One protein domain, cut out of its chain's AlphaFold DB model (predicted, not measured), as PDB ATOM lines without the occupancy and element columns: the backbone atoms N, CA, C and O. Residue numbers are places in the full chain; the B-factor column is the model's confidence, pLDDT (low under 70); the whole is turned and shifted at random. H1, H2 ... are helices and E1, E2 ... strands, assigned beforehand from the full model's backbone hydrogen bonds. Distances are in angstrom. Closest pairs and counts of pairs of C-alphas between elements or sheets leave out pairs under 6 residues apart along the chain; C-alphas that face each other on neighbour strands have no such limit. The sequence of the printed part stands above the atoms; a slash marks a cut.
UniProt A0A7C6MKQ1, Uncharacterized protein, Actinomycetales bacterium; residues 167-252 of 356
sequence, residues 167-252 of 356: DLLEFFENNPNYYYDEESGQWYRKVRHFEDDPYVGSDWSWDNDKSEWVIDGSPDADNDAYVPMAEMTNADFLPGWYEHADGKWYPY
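AT A GLANCE: This is residues 167 to 252 of the 356 residues of an uncharacterized protein of Actinomycetales bacterium (UniProt A0A7C6MKQ1). Three small antiparallel sheets are strung far apart along the printed part: a twisted sheet of three strands, E1, E2 and E5, with the short helix H1 standing over its edge strand E1, and two separate two-stranded hairpins, E3 with E4 and E6 with E7. Two strings of residues run out from the three-stranded sheet to the E3 and E4 hairpin and back, and a long link leads from E5 to the other hairpin. The printed part has 86 residues with one named helix and seven named strands, in the order H1 E1 E2 E3 E4 E5 E6 E7; the class is mostly strand, though under half of the residues are in named elements. The whole is flat, spanning 51 by 41 by 20 A, and only just extended, close to loose, with a radius of gyration of the C-alphas of 18.4 A.

HOW THE PARTS SIT: H1, residues 167 to 173, has each of its O i to N i+4 pairs within hydrogen-bond range. E1, residues 178 to 181, and E2, residues 186 to 192, form a hairpin, with N 179 and O 188 2.9 A apart. The closest C-alphas of H1 and E1 are those of Phe 172 and Tyr 178, 5.9 A apart. E5, residues 224 to 228, is the antiparallel neighbour of E2 at 145 degrees between directions, with N 191 and O 225 2.8 A apart. This sheet runs E1, E2, E5 and is only just strongly twisted, its C-alphas lying up to 4.2 A off the best plane. H1 is on it, over E1, at a height over the sheet of 9.9 A, and stands up from it at 66 degrees, on a local plane fitted to just 6 C-alphas. E3, residues 204 to 207, and E4, residues 212 to 215, form a hairpin at 138 degrees, with N 214 and O 205 2.8 A apart. E6, residues 241 to 243, and E7, residues 249 to 251, form another, with N 242 and O 250 2.9 A apart. E2 and E3 are apart, and so are E5 and E6.

IN THESE COORDINATES: H1 begins at C-alpha 167, (-5.313, -12.229, 30.116), and is 10.2 A long. E1 is 9.9 A, E2 19.1 A and E5 13.1 A long. E3 begins at C-alpha 204, (-4.922, -10.388, -15.297). E7 ends at C-alpha 251, (-16.875, -24.613, 12.747).

THE WHOLE: The C-alphas of Asp 209 and Asp 246, the two farthest apart, are 54.2 A apart. The printed part has no cut. The links E2 to E3 and E5 to E6 are long, and residues 196 to 201 stand free. The mean pLDDT of the printed part is 76.1; residues 193 to 203, 216 to 223, 234 to 240 and residue 245 are under 70.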
ATOM      1  N   ASP A 167      -5.725 -11.243  31.118       80.69
ATOM      2  CA  ASP A 167      -5.313 -12.229  30.116       80.69
ATOM      3  C   ASP A 167      -5.769 -11.831  28.692       80.69
ATOM      4  O   ASP A 167      -5.115 -12.160  27.700       80.69
ATOM      5  N   LEU A 168      -6.875 -11.084  28.564       79.81
ATOM      6  CA  LEU A 168      -7.336 -10.539  27.280       79.81
ATOM      7  C   LEU A 168      -6.521  -9.317  26.854       79.81
ATOM      8  O   LEU A 168      -6.276  -9.139  25.663       79.81
ATOM      9  N   LEU A 169      -6.071  -8.502  27.812       84.62
ATOM     10  CA  LEU A 169      -5.158  -7.388  27.551       84.62
ATOM     11  C   LEU A 169      -3.860  -7.878  26.901       84.62
ATOM     12  O   LEU A 169      -3.491  -7.373  25.844       84.62
ATOM     13  N   GLU A 170      -3.227  -8.920  27.452       86.56
ATOM     14  CA  GLU A 170      -2.004  -9.493  26.869       86.56
ATOM     15  C   GLU A 170      -2.244 -10.052  25.453       86.56
ATOM     16  O   GLU A 170      -1.385  -9.930  24.576       86.56
ATOM     17  N   PHE A 171      -3.421 -10.631  25.191       87.69
ATOM     18  CA  PHE A 171      -3.789 -11.084  23.848       87.69
ATOM     19  C   PHE A 171      -3.913  -9.922  22.854       87.69
ATOM     20  O   PHE A 171      -3.391 -10.018  21.741       87.69
ATOM     21  N   PHE A 172      -4.592  -8.835  23.233       90.50
ATOM     22  CA  PHE A 172      -4.784  -7.687  22.347       90.50
ATOM     23  C   PHE A 172      -3.489  -6.904  22.120       90.50
ATOM     24  O   PHE A 172      -3.222  -6.503  20.991       90.50
ATOM     25  N   GLU A 173      -2.645  -6.759  23.144       88.44
ATOM     26  CA  GLU A 173      -1.343  -6.088  23.036       88.44
ATOM     27  C   GLU A 173      -0.364  -6.835  22.115       88.44
ATOM     28  O   GLU A 173       0.433  -6.211  21.415       88.44
ATOM     29  N   ASN A 174      -0.435  -8.169  22.072       90.44
ATOM     30  CA  ASN A 174       0.464  -8.989  21.256       90.44
ATOM     31  C   ASN A 174      -0.059  -9.285  19.839       90.44
ATOM     32  O   ASN A 174       0.645  -9.919  19.047       90.44
ATOM     33  N   ASN A 175      -1.282  -8.868  19.494       92.06
ATOM     34  CA  ASN A 175      -1.887  -9.175  18.203       92.06
ATOM     35  C   ASN A 175      -1.850  -7.954  17.263       92.06
ATOM     36  O   ASN A 175      -2.551  -6.977  17.514       92.06
ATOM     37  N   PRO A 176      -1.127  -8.010  16.124       92.81
ATOM     38  CA  PRO A 176      -0.970  -6.865  15.217       92.81
ATOM     39  C   PRO A 176      -2.267  -6.438  14.513       92.81
ATOM     40  O   PRO A 176      -2.276  -5.443  13.790       92.81
ATOM     41  N   ASN A 177      -3.357  -7.192  14.680       93.12
ATOM     42  CA  ASN A 177      -4.669  -6.834  14.153       93.12
ATOM     43  C   ASN A 177      -5.498  -5.989  15.123       93.12
ATOM     44  O   ASN A 177      -6.625  -5.647  14.778       93.12
ATOM     45  N   TYR A 178      -4.992  -5.681  16.316       94.00
ATOM     46  CA  TYR A 178      -5.692  -4.865  17.298       94.00
ATOM     47  C   TYR A 178      -4.859  -3.632  17.647       94.00
ATOM     48  O   TYR A 178      -3.633  -3.681  17.689       94.00
ATOM     49  N   TYR A 179      -5.536  -2.513  17.866       95.06
ATOM     50  CA  TYR A 179      -4.931  -1.248  18.266       95.06
ATOM     51  C   TYR A 179      -5.784  -0.626  19.369       95.06
ATOM     52  O   TYR A 179      -7.005  -0.556  19.235       95.06
ATOM     53  N   TYR A 180      -5.151  -0.197  20.458       95.31
ATOM     54  CA  TYR A 180      -5.818   0.547  21.519       95.31
ATOM     55  C   TYR A 180      -5.663   2.041  21.261       95.31
ATOM     56  O   TYR A 180      -4.542   2.544  21.181       95.31
ATOM     57  N   ASP A 181      -6.780   2.744  21.137       95.06
ATOM     58  CA  ASP A 181      -6.780   4.194  21.031       95.06
ATOM     59  C   ASP A 181      -6.874   4.818  22.427       95.06
ATOM     60  O   ASP A 181      -7.904   4.733  23.101       95.06
ATOM     61  N   GLU A 182      -5.784   5.453  22.864       93.81
ATOM     62  CA  GLU A 182      -5.705   6.113  24.169       93.81
ATOM     63  C   GLU A 182      -6.679   7.296  24.299       93.81
ATOM     64  O   GLU A 182      -7.084   7.616  25.417       93.81
ATOM     65  N   GLU A 183      -7.065   7.944  23.190       93.75
ATOM     66  CA  GLU A 183      -7.953   9.112  23.220       93.75
ATOM     67  C   GLU A 183      -9.413   8.706  23.450       93.75
ATOM     68  O   GLU A 183     -10.098   9.300  24.288       93.75
ATOM     69  N   SER A 184      -9.888   7.669  22.753       94.56
ATOM     70  CA  SER A 184     -11.243   7.135  22.942       94.56
ATOM     71  C   SER A 184     -11.359   6.126  24.090       94.56
ATOM     72  O   SER A 184     -12.465   5.886  24.581       94.56
ATOM     73  N   GLY A 185     -10.246   5.531  24.532       95.38
ATOM     74  CA  GLY A 185     -10.237   4.440  25.505       95.38
ATOM     75  C   GLY A 185     -10.834   3.139  24.956       95.38
ATOM     76  O   GLY A 185     -11.381   2.341  25.721       95.38
ATOM     77  N   GLN A 186     -10.791   2.942  23.634       95.44
ATOM     78  CA  GLN A 186     -11.394   1.798  22.950       95.44
ATOM     79  C   GLN A 186     -10.358   0.974  22.183       95.44
ATOM     80  O   GLN A 186      -9.383   1.486  21.636       95.44
ATOM     81  N   TRP A 187     -10.607  -0.332  22.111       94.69
ATOM     82  CA  TRP A 187      -9.879  -1.231  21.225       94.69
ATOM     83  C   TRP A 187     -10.526  -1.247  19.844       94.69
ATOM     84  O   TRP A 187     -11.739  -1.415  19.719       94.69
ATOM     85  N   TYR A 188      -9.699  -1.157  18.813       95.56
ATOM     86  CA  TYR A 188     -10.073  -1.300  17.416       95.56
ATOM     87  C   TYR A 188      -9.462  -2.571  16.852       95.56
ATOM     88  O   TYR A 188      -8.347  -2.948  17.216       95.56
ATOM     89  N   ARG A 189     -10.166  -3.207  15.920       94.50
ATOM     90  CA  ARG A 189      -9.605  -4.284  15.108       94.50
ATOM     91  C   ARG A 189      -9.437  -3.816  13.674       94.50
ATOM     92  O   ARG A 189     -10.335  -3.226  13.079       94.50
ATOM     93  N   LYS A 190      -8.271  -4.139  13.136       94.12
ATOM     94  CA  LYS A 190      -7.882  -3.977  11.749       94.12
ATOM     95  C   LYS A 190      -8.707  -4.924  10.879       94.12
ATOM     96  O   LYS A 190      -8.612  -6.147  11.007       94.12
ATOM     97  N   VAL A 191      -9.530  -4.360  10.008       90.88
ATOM     98  CA  VAL A 191     -10.322  -5.068   9.005       90.88
ATOM     99  C   VAL A 191      -9.811  -4.632   7.641       90.88
ATOM    100  O   VAL A 191      -9.754  -3.444   7.334       90.88
ATOM    101  N   ARG A 192      -9.422  -5.596   6.807       82.56
ATOM    102  CA  ARG A 192      -9.063  -5.301   5.421       82.56
ATOM    103  C   ARG A 192     -10.355  -5.062   4.650       82.56
ATOM    104  O   ARG A 192     -11.160  -5.985   4.520       82.56
ATOM    105  N   HIS A 193     -10.566  -3.836   4.189       69.19
ATOM    106  CA  HIS A 193     -11.701  -3.530   3.333       69.19
ATOM    107  C   HIS A 193     -11.366  -4.006   1.916       69.19
ATOM    108  O   HIS A 193     -10.372  -3.580   1.334       69.19
ATOM    109  N   PHE A 194     -12.148  -4.948   1.393       55.09
ATOM    110  CA  PHE A 194     -12.119  -5.290  -0.025       55.09
ATOM    111  C   PHE A 194     -13.206  -4.439  -0.678       55.09
ATOM    112  O   PHE A 194     -14.386  -4.750  -0.533       55.09
ATOM    113  N   GLU A 195     -12.819  -3.324  -1.299       49.84
ATOM    114  CA  GLU A 195     -13.772  -2.455  -2.007       49.84
ATOM    115  C   GLU A 195     -14.299  -3.099  -3.296       49.84
ATOM    116  O   GLU A 195     -15.377  -2.728  -3.755       49.84
ATOM    117  N   ASP A 196     -13.624  -4.133  -3.808       45.03
ATOM    118  CA  ASP A 196     -14.025  -4.820  -5.031       45.03
ATOM    119  C   ASP A 196     -14.521  -6.247  -4.756       45.03
ATOM    120  O   ASP A 196     -13.837  -7.094  -4.172       45.03
ATOM    121  N   ASP A 197     -15.756  -6.490  -5.192       41.03
ATOM    122  CA  ASP A 197     -16.421  -7.788  -5.246       41.03
ATOM    123  C   ASP A 197     -15.518  -8.814  -5.968       41.03
ATOM    124  O   ASP A 197     -15.166  -8.597  -7.132       41.03
ATOM    125  N   PRO A 198     -15.149  -9.955  -5.348       45.91
ATOM    126  CA  PRO A 198     -14.270 -10.951  -5.971       45.91
ATOM    127  C   PRO A 198     -14.860 -11.606  -7.235       45.91
ATOM    128  O   PRO A 198     -14.194 -12.433  -7.859       45.91
ATOM    129  N   TYR A 199     -16.094 -11.265  -7.621       45.97
ATOM    130  CA  TYR A 199     -16.774 -11.781  -8.807       45.97
ATOM    131  C   TYR A 199     -16.874 -10.799  -9.984       45.97
ATOM    132  O   TYR A 199     -17.427 -11.172 -11.022       45.97
ATOM    133  N   VAL A 200     -16.304  -9.592  -9.893       39.94
ATOM    134  CA  VAL A 200     -16.291  -8.632 -11.009       39.94
ATOM    135  C   VAL A 200     -14.854  -8.275 -11.399       39.94
ATOM    136  O   VAL A 200     -14.283  -7.310 -10.917       39.94
ATOM    137  N   GLY A 201     -14.287  -9.076 -12.306       41.53
ATOM    138  CA  GLY A 201     -13.212  -8.681 -13.226       41.53
ATOM    139  C   GLY A 201     -11.921  -8.135 -12.612       41.53
ATOM    140  O   GLY A 201     -11.604  -6.968 -12.805       41.53
ATOM    141  N   SER A 202     -11.118  -8.983 -11.965       51.34
ATOM    142  CA  SER A 202      -9.685  -8.690 -11.841       51.34
ATOM    143  C   SER A 202      -9.030  -8.926 -13.203       51.34
ATOM    144  O   SER A 202      -8.969 -10.070 -13.667       51.34
ATOM    145  N   ASP A 203      -8.580  -7.860 -13.859       63.34
ATOM    146  CA  ASP A 203      -7.846  -7.956 -15.117       63.34
ATOM    147  C   ASP A 203      -6.454  -8.538 -14.833       63.34
ATOM    148  O   ASP A 203      -5.601  -7.938 -14.177       63.34
ATOM    149  N   TRP A 204      -6.237  -9.765 -15.298       76.69
ATOM    150  CA  TRP A 204      -4.922 -10.388 -15.297       76.69
ATOM    151  C   TRP A 204      -4.127  -9.821 -16.468       76.69
ATOM    152  O   TRP A 204      -4.570  -9.909 -17.616       76.69
ATOM    153  N   SER A 205      -2.940  -9.285 -16.203       76.94
ATOM    154  CA  SER A 205      -2.010  -8.872 -17.250       76.94
ATOM    155  C   SER A 205      -0.745  -9.720 -17.205       76.94
ATOM    156  O   SER A 205      -0.318 -10.230 -16.170       76.94
ATOM    157  N   TRP A 206      -0.177  -9.963 -18.379       88.56
ATOM    158  CA  TRP A 206       1.047 -10.738 -18.520       88.56
ATOM    159  C   TRP A 206       2.252  -9.797 -18.435       88.56
ATOM    160  O   TRP A 206       2.444  -8.950 -19.313       88.56
ATOM    161  N   ASP A 207       3.078  -9.950 -17.397       88.38
ATOM    162  CA  ASP A 207       4.335  -9.217 -17.252       88.38
ATOM    163  C   ASP A 207       5.402  -9.891 -18.126       88.38
ATOM    164  O   ASP A 207       5.960 -10.937 -17.788       88.38
ATOM    165  N   ASN A 208       5.684  -9.286 -19.283       79.12
ATOM    166  CA  ASN A 208       6.676  -9.800 -20.228       79.12
ATOM    167  C   ASN A 208       8.105  -9.803 -19.670       79.12
ATOM    168  O   ASN A 208       8.911 -10.629 -20.097       79.12
ATOM    169  N   ASP A 209       8.429  -8.916 -18.728       82.25
ATOM    170  CA  ASP A 209       9.779  -8.824 -18.171       82.25
ATOM    171  C   ASP A 209      10.027  -9.936 -17.145       82.25
ATOM    172  O   ASP A 209      11.154 -10.419 -17.004       82.25
ATOM    173  N   LYS A 210       8.968 -10.382 -16.460       84.31
ATOM    174  CA  LYS A 210       9.026 -11.468 -15.471       84.31
ATOM    175  C   LYS A 210       8.536 -12.818 -15.988       84.31
ATOM    176  O   LYS A 210       8.792 -13.833 -15.348       84.31
ATOM    177  N   SER A 211       7.905 -12.845 -17.164       84.12
ATOM    178  CA  SER A 211       7.270 -14.039 -17.740       84.12
ATOM    179  C   SER A 211       6.254 -14.685 -16.789       84.12
ATOM    180  O   SER A 211       6.207 -15.908 -16.660       84.12
ATOM    181  N   GLU A 212       5.453 -13.862 -16.108       86.81
ATOM    182  CA  GLU A 212       4.416 -14.316 -15.178       86.81
ATOM    183  C   GLU A 212       3.120 -13.510 -15.339       86.81
ATOM    184  O   GLU A 212       3.128 -12.363 -15.790       86.81
ATOM    185  N   TRP A 213       1.991 -14.120 -14.972       84.06
ATOM    186  CA  TRP A 213       0.712 -13.422 -14.872       84.06
ATOM    187  C   TRP A 213       0.673 -12.622 -13.568       84.06
ATOM    188  O   TRP A 213       0.855 -13.187 -12.490       84.06
ATOM    189  N   VAL A 214       0.406 -11.324 -13.668       78.56
ATOM    190  CA  VAL A 214       0.289 -10.403 -12.536       78.56
ATOM    191  C   VAL A 214      -1.152  -9.900 -12.473       78.56
ATOM    192  O   VAL A 214      -1.810  -9.703 -13.493       78.56
ATOM    193  N   ILE A 215      -1.667  -9.730 -11.258       76.62
ATOM    194  CA  ILE A 215      -2.955  -9.072 -11.037       76.62
ATOM    195  C   ILE A 215      -2.703  -7.567 -11.154       76.62
ATOM    196  O   ILE A 215      -1.967  -7.011 -10.332       76.62
ATOM    197  N   ASP A 216      -3.276  -6.912 -12.168       52.75
ATOM    198  CA  ASP A 216      -3.215  -5.453 -12.270       52.75
ATOM    199  C   ASP A 216      -4.158  -4.857 -11.222       52.75
ATOM    200  O   ASP A 216      -5.379  -4.889 -11.339       52.75
ATOM    201  N   GLY A 217      -3.553  -4.384 -10.138       48.91
ATOM    202  CA  GLY A 217      -4.245  -4.019  -8.909       48.91
ATOM    203  C   GLY A 217      -3.466  -4.549  -7.718       48.91
ATOM    204  O   GLY A 217      -3.909  -5.456  -7.017       48.91
ATOM    205  N   SER A 218      -2.264  -4.007  -7.499       39.06
ATOM    206  CA  SER A 218      -1.621  -4.155  -6.193       39.06
ATOM    207  C   SER A 218      -2.615  -3.625  -5.160       39.06
ATOM    208  O   SER A 218      -3.031  -2.477  -5.314       39.06
ATOM    209  N   PRO A 219      -3.014  -4.397  -4.133       44.22
ATOM    210  CA  PRO A 219      -3.790  -3.822  -3.050       44.22
ATOM    211  C   PRO A 219      -2.942  -2.689  -2.478       44.22
ATOM    212  O   PRO A 219      -1.804  -2.928  -2.058       44.22
ATOM    213  N   ASP A 220      -3.450  -1.459  -2.537       46.12
ATOM    214  CA  ASP A 220      -2.820  -0.347  -1.844       46.12
ATOM    215  C   ASP A 220      -2.667  -0.787  -0.389       46.12
ATOM    216  O   ASP A 220      -3.642  -1.119   0.293       46.12
ATOM    217  N   ALA A 221      -1.420  -0.855   0.077       52.19
ATOM    218  CA  ALA A 221      -1.076  -1.320   1.419       52.19
ATOM    219  C   ALA A 221      -1.659  -0.427   2.536       52.19
ATOM    220  O   ALA A 221      -1.456  -0.717   3.712       52.19
ATOM    221  N   ASP A 222      -2.394   0.623   2.159       56.78
ATOM    222  CA  ASP A 222      -2.922   1.673   3.016       56.78
ATOM    223  C   ASP A 222      -4.449   1.578   3.247       56.78
ATOM    224  O   ASP A 222      -4.986   2.355   4.036       56.78
ATOM    225  N   ASN A 223      -5.165   0.614   2.646       64.44
ATOM    226  CA  ASN A 223      -6.623   0.440   2.828       64.44
ATOM    227  C   ASN A 223      -6.996  -0.427   4.048       64.44
ATOM    228  O   ASN A 223      -7.811  -1.354   3.988       64.44
ATOM    229  N   ASP A 224      -6.390  -0.118   5.188       84.25
ATOM    230  CA  ASP A 224      -6.761  -0.724   6.460       84.25
ATOM    231  C   ASP A 224      -7.879   0.087   7.126       84.25
ATOM    232  O   ASP A 224      -7.679   1.231   7.536       84.25
ATOM    233  N   ALA A 225      -9.060  -0.517   7.271       86.94
ATOM    234  CA  ALA A 225     -10.146   0.052   8.057       86.94
ATOM    235  C   ALA A 225     -10.048  -0.436   9.510       86.94
ATOM    236  O   ALA A 225      -9.712  -1.591   9.776       86.94
ATOM    237  N   TYR A 226     -10.371   0.430  10.467       91.12
ATOM    238  CA  TYR A 226     -10.384   0.093  11.889       91.12
ATOM    239  C   TYR A 226     -11.814   0.180  12.406       91.12
ATOM    240  O   TYR A 226     -12.447   1.227  12.312       91.12
ATOM    241  N   VAL A 227     -12.320  -0.925  12.953       91.56
ATOM    242  CA  VAL A 227     -13.675  -0.997  13.515       91.56
ATOM    243  C   VAL A 227     -13.566  -1.100  15.039       91.56
ATOM    244  O   VAL A 227     -12.807  -1.951  15.524       91.56
ATOM    245  N   PRO A 228     -14.271  -0.252  15.811       92.00
ATOM    246  CA  PRO A 228     -14.237  -0.315  17.269       92.00
ATOM    247  C   PRO A 228     -14.869  -1.624  17.755       92.00
ATOM    248  O   PRO A 228     -15.938  -2.026  17.299       92.00
ATOM    249  N   MET A 229     -14.239  -2.291  18.724       87.88
ATOM    250  CA  MET A 229     -14.735  -3.565  19.264       87.88
ATOM    251  C   MET A 229     -16.126  -3.452  19.898       87.88
ATOM    252  O   MET A 229     -16.854  -4.439  19.935       87.88
ATOM    253  N   ALA A 230     -16.513  -2.264  20.373       85.94
ATOM    254  CA  ALA A 230     -17.849  -2.014  20.914       85.94
ATOM    255  C   ALA A 230     -18.962  -2.114  19.851       85.94
ATOM    256  O   ALA A 230     -20.117  -2.345  20.205       85.94
ATOM    257  N   GLU A 231     -18.621  -1.957  18.570       82.38
ATOM    258  CA  GLU A 231     -19.552  -2.065  17.440       82.38
ATOM    259  C   GLU A 231     -19.496  -3.441  16.760       82.38
ATOM    260  O   GLU A 231     -20.319  -3.736  15.894       82.38
ATOM    261  N   MET A 232     -18.555  -4.305  17.157       79.25
ATOM    262  CA  MET A 232     -18.433  -5.651  16.605       79.25
ATOM    263  C   MET A 232     -19.512  -6.578  17.157       79.25
ATOM    264  O   MET A 232     -19.755  -6.658  18.362       79.25
ATOM    265  N   THR A 233     -20.139  -7.334  16.263       74.38
ATOM    266  CA  THR A 233     -21.084  -8.384  16.635       74.38
ATOM    267  C   THR A 233     -20.335  -9.681  16.944       74.38
ATOM    268  O   THR A 233     -19.204  -9.881  16.506       74.38
ATOM    269  N   ASN A 234     -20.960 -10.621  17.661       59.09
ATOM    270  CA  ASN A 234     -20.341 -11.924  17.962       59.09
ATOM    271  C   ASN A 234     -19.897 -12.702  16.702       59.09
ATOM    272  O   ASN A 234     -18.991 -13.528  16.795       59.09
ATOM    273  N   ALA A 235     -20.498 -12.427  15.537       51.81
ATOM    274  CA  ALA A 235     -20.104 -13.015  14.257       51.81
ATOM    275  C   ALA A 235     -18.727 -12.529  13.772       51.81
ATOM    276  O   ALA A 235     -18.012 -13.274  13.107       51.81
ATOM    277  N   ASP A 236     -18.316 -11.323  14.163       65.56
ATOM    278  CA  ASP A 236     -17.041 -10.740  13.755       65.56
ATOM    279  C   ASP A 236     -15.861 -11.351  14.532       65.56
ATOM    280  O   ASP A 236     -14.740 -11.398  14.026       65.56
ATOM    281  N   PHE A 237     -16.091 -11.879  15.737       56.12
ATOM    282  CA  PHE A 237     -15.038 -12.361  16.641       56.12
ATOM    283  C   PHE A 237     -14.513 -13.779  16.352       56.12
ATOM    284  O   PHE A 237     -13.477 -14.153  16.901       56.12
ATOM    285  N   LEU A 238     -15.179 -14.576  15.506       56.50
ATOM    286  CA  LEU A 238     -14.849 -15.996  15.313       56.50
ATOM    287  C   LEU A 238     -14.546 -16.339  13.843       56.50
ATOM    288  O   LEU A 238     -15.399 -16.904  13.152       56.50
ATOM    289  N   PRO A 239     -13.323 -16.071  13.340       54.59
ATOM    290  CA  PRO A 239     -12.923 -16.584  12.036       54.59
ATOM    291  C   PRO A 239     -12.993 -18.119  12.039       54.59
ATOM    292  O   PRO A 239     -12.402 -18.783  12.890       54.59
ATOM    293  N   GLY A 240     -13.739 -18.683  11.087       68.62
ATOM    294  CA  GLY A 240     -13.892 -20.131  10.941       68.62
ATOM    295  C   GLY A 240     -15.079 -20.743  11.686       68.62
ATOM    296  O   GLY A 240     -15.106 -21.960  11.827       68.62
ATOM    297  N   TRP A 241     -16.072 -19.958  12.111       81.88
ATOM    298  CA  TRP A 241     -17.360 -20.465  12.600       81.88
ATOM    299  C   TRP A 241     -18.527 -19.801  11.858       81.88
ATOM    300  O   TRP A 241     -18.408 -18.664  11.414       81.88
ATOM    301  N   TYR A 242     -19.649 -20.506  11.710       78.38
ATOM    302  CA  TYR A 242     -20.890 -19.956  11.160       78.38
ATOM    303  C   TYR A 242     -22.088 -20.320  12.040       78.38
ATOM    304  O   TYR A 242     -22.122 -21.386  12.664       78.38
ATOM    305  N   GLU A 243     -23.077 -19.429  12.089       86.00
ATOM    306  CA  GLU A 243     -24.359 -19.681  12.743       86.00
ATOM    307  C   GLU A 243     -25.301 -20.381  11.756       86.00
ATOM    308  O   GLU A 243     -25.587 -19.884  10.667       86.00
ATOM    309  N   HIS A 244     -25.756 -21.580  12.108       85.81
ATOM    310  CA  HIS A 244     -26.702 -22.352  11.307       85.81
ATOM    311  C   HIS A 244     -28.147 -21.958  11.653       85.81
ATOM    312  O   HIS A 244     -28.418 -21.421  12.724       85.81
ATOM    313  N   ALA A 245     -29.106 -22.287  10.780       67.00
ATOM    314  CA  ALA A 245     -30.520 -21.922  10.936       67.00
ATOM    315  C   ALA A 245     -31.190 -22.439  12.233       67.00
ATOM    316  O   ALA A 245     -32.283 -21.999  12.579       67.00
ATOM    317  N   ASP A 246     -30.552 -23.362  12.961       83.06
ATOM    318  CA  ASP A 246     -30.992 -23.822  14.284       83.06
ATOM    319  C   ASP A 246     -30.436 -22.982  15.453       83.06
ATOM    320  O   ASP A 246     -30.606 -23.370  16.611       83.06
ATOM    321  N   GLY A 247     -29.785 -21.847  15.171       82.38
ATOM    322  CA  GLY A 247     -29.222 -20.920  16.161       82.38
ATOM    323  C   GLY A 247     -27.973 -21.454  16.865       82.38
ATOM    324  O   GLY A 247     -27.661 -21.042  17.984       82.38
ATOM    325  N   LYS A 248     -27.289 -22.435  16.266       83.62
ATOM    326  CA  LYS A 248     -26.059 -23.028  16.804       83.62
ATOM    327  C   LYS A 248     -24.864 -22.692  15.930       83.62
ATOM    328  O   LYS A 248     -24.975 -22.586  14.711       83.62
ATOM    329  N   TRP A 249     -23.712 -22.599  16.582       87.50
ATOM    330  CA  TRP A 249     -22.438 -22.300  15.947       87.50
ATOM    331  C   TRP A 249     -21.718 -23.585  15.565       87.50
ATOM    332  O   TRP A 249     -21.509 -24.462  16.407       87.50
ATOM    333  N   TYR A 250     -21.325 -23.675  14.300       81.69
ATOM    334  CA  TYR A 250     -20.548 -24.782  13.761       81.69
ATOM    335  C   TYR A 250     -19.217 -24.245  13.242       81.69
ATOM    336  O   TYR A 250     -19.191 -23.154  12.667       81.69
ATOM    337  N   PRO A 251     -18.104 -24.974  13.427       78.06
ATOM    338  CA  PRO A 251     -16.875 -24.613  12.747       78.06
ATOM    339  C   PRO A 251     -17.112 -24.755  11.240       78.06
ATOM    340  O   PRO A 251     -17.794 -25.687  10.801       78.06
ATOM    341  N   TYR A 252     -16.546 -23.853  10.443       72.75
ATOM    342  CA  TYR A 252     -16.430 -24.068   9.010       72.75
ATOM    343  C   TYR A 252     -15.767 -25.433   8.814       72.75
ATOM    344  O   TYR A 252     -14.687 -25.663   9.376       72.75
TER     345      TYR A 252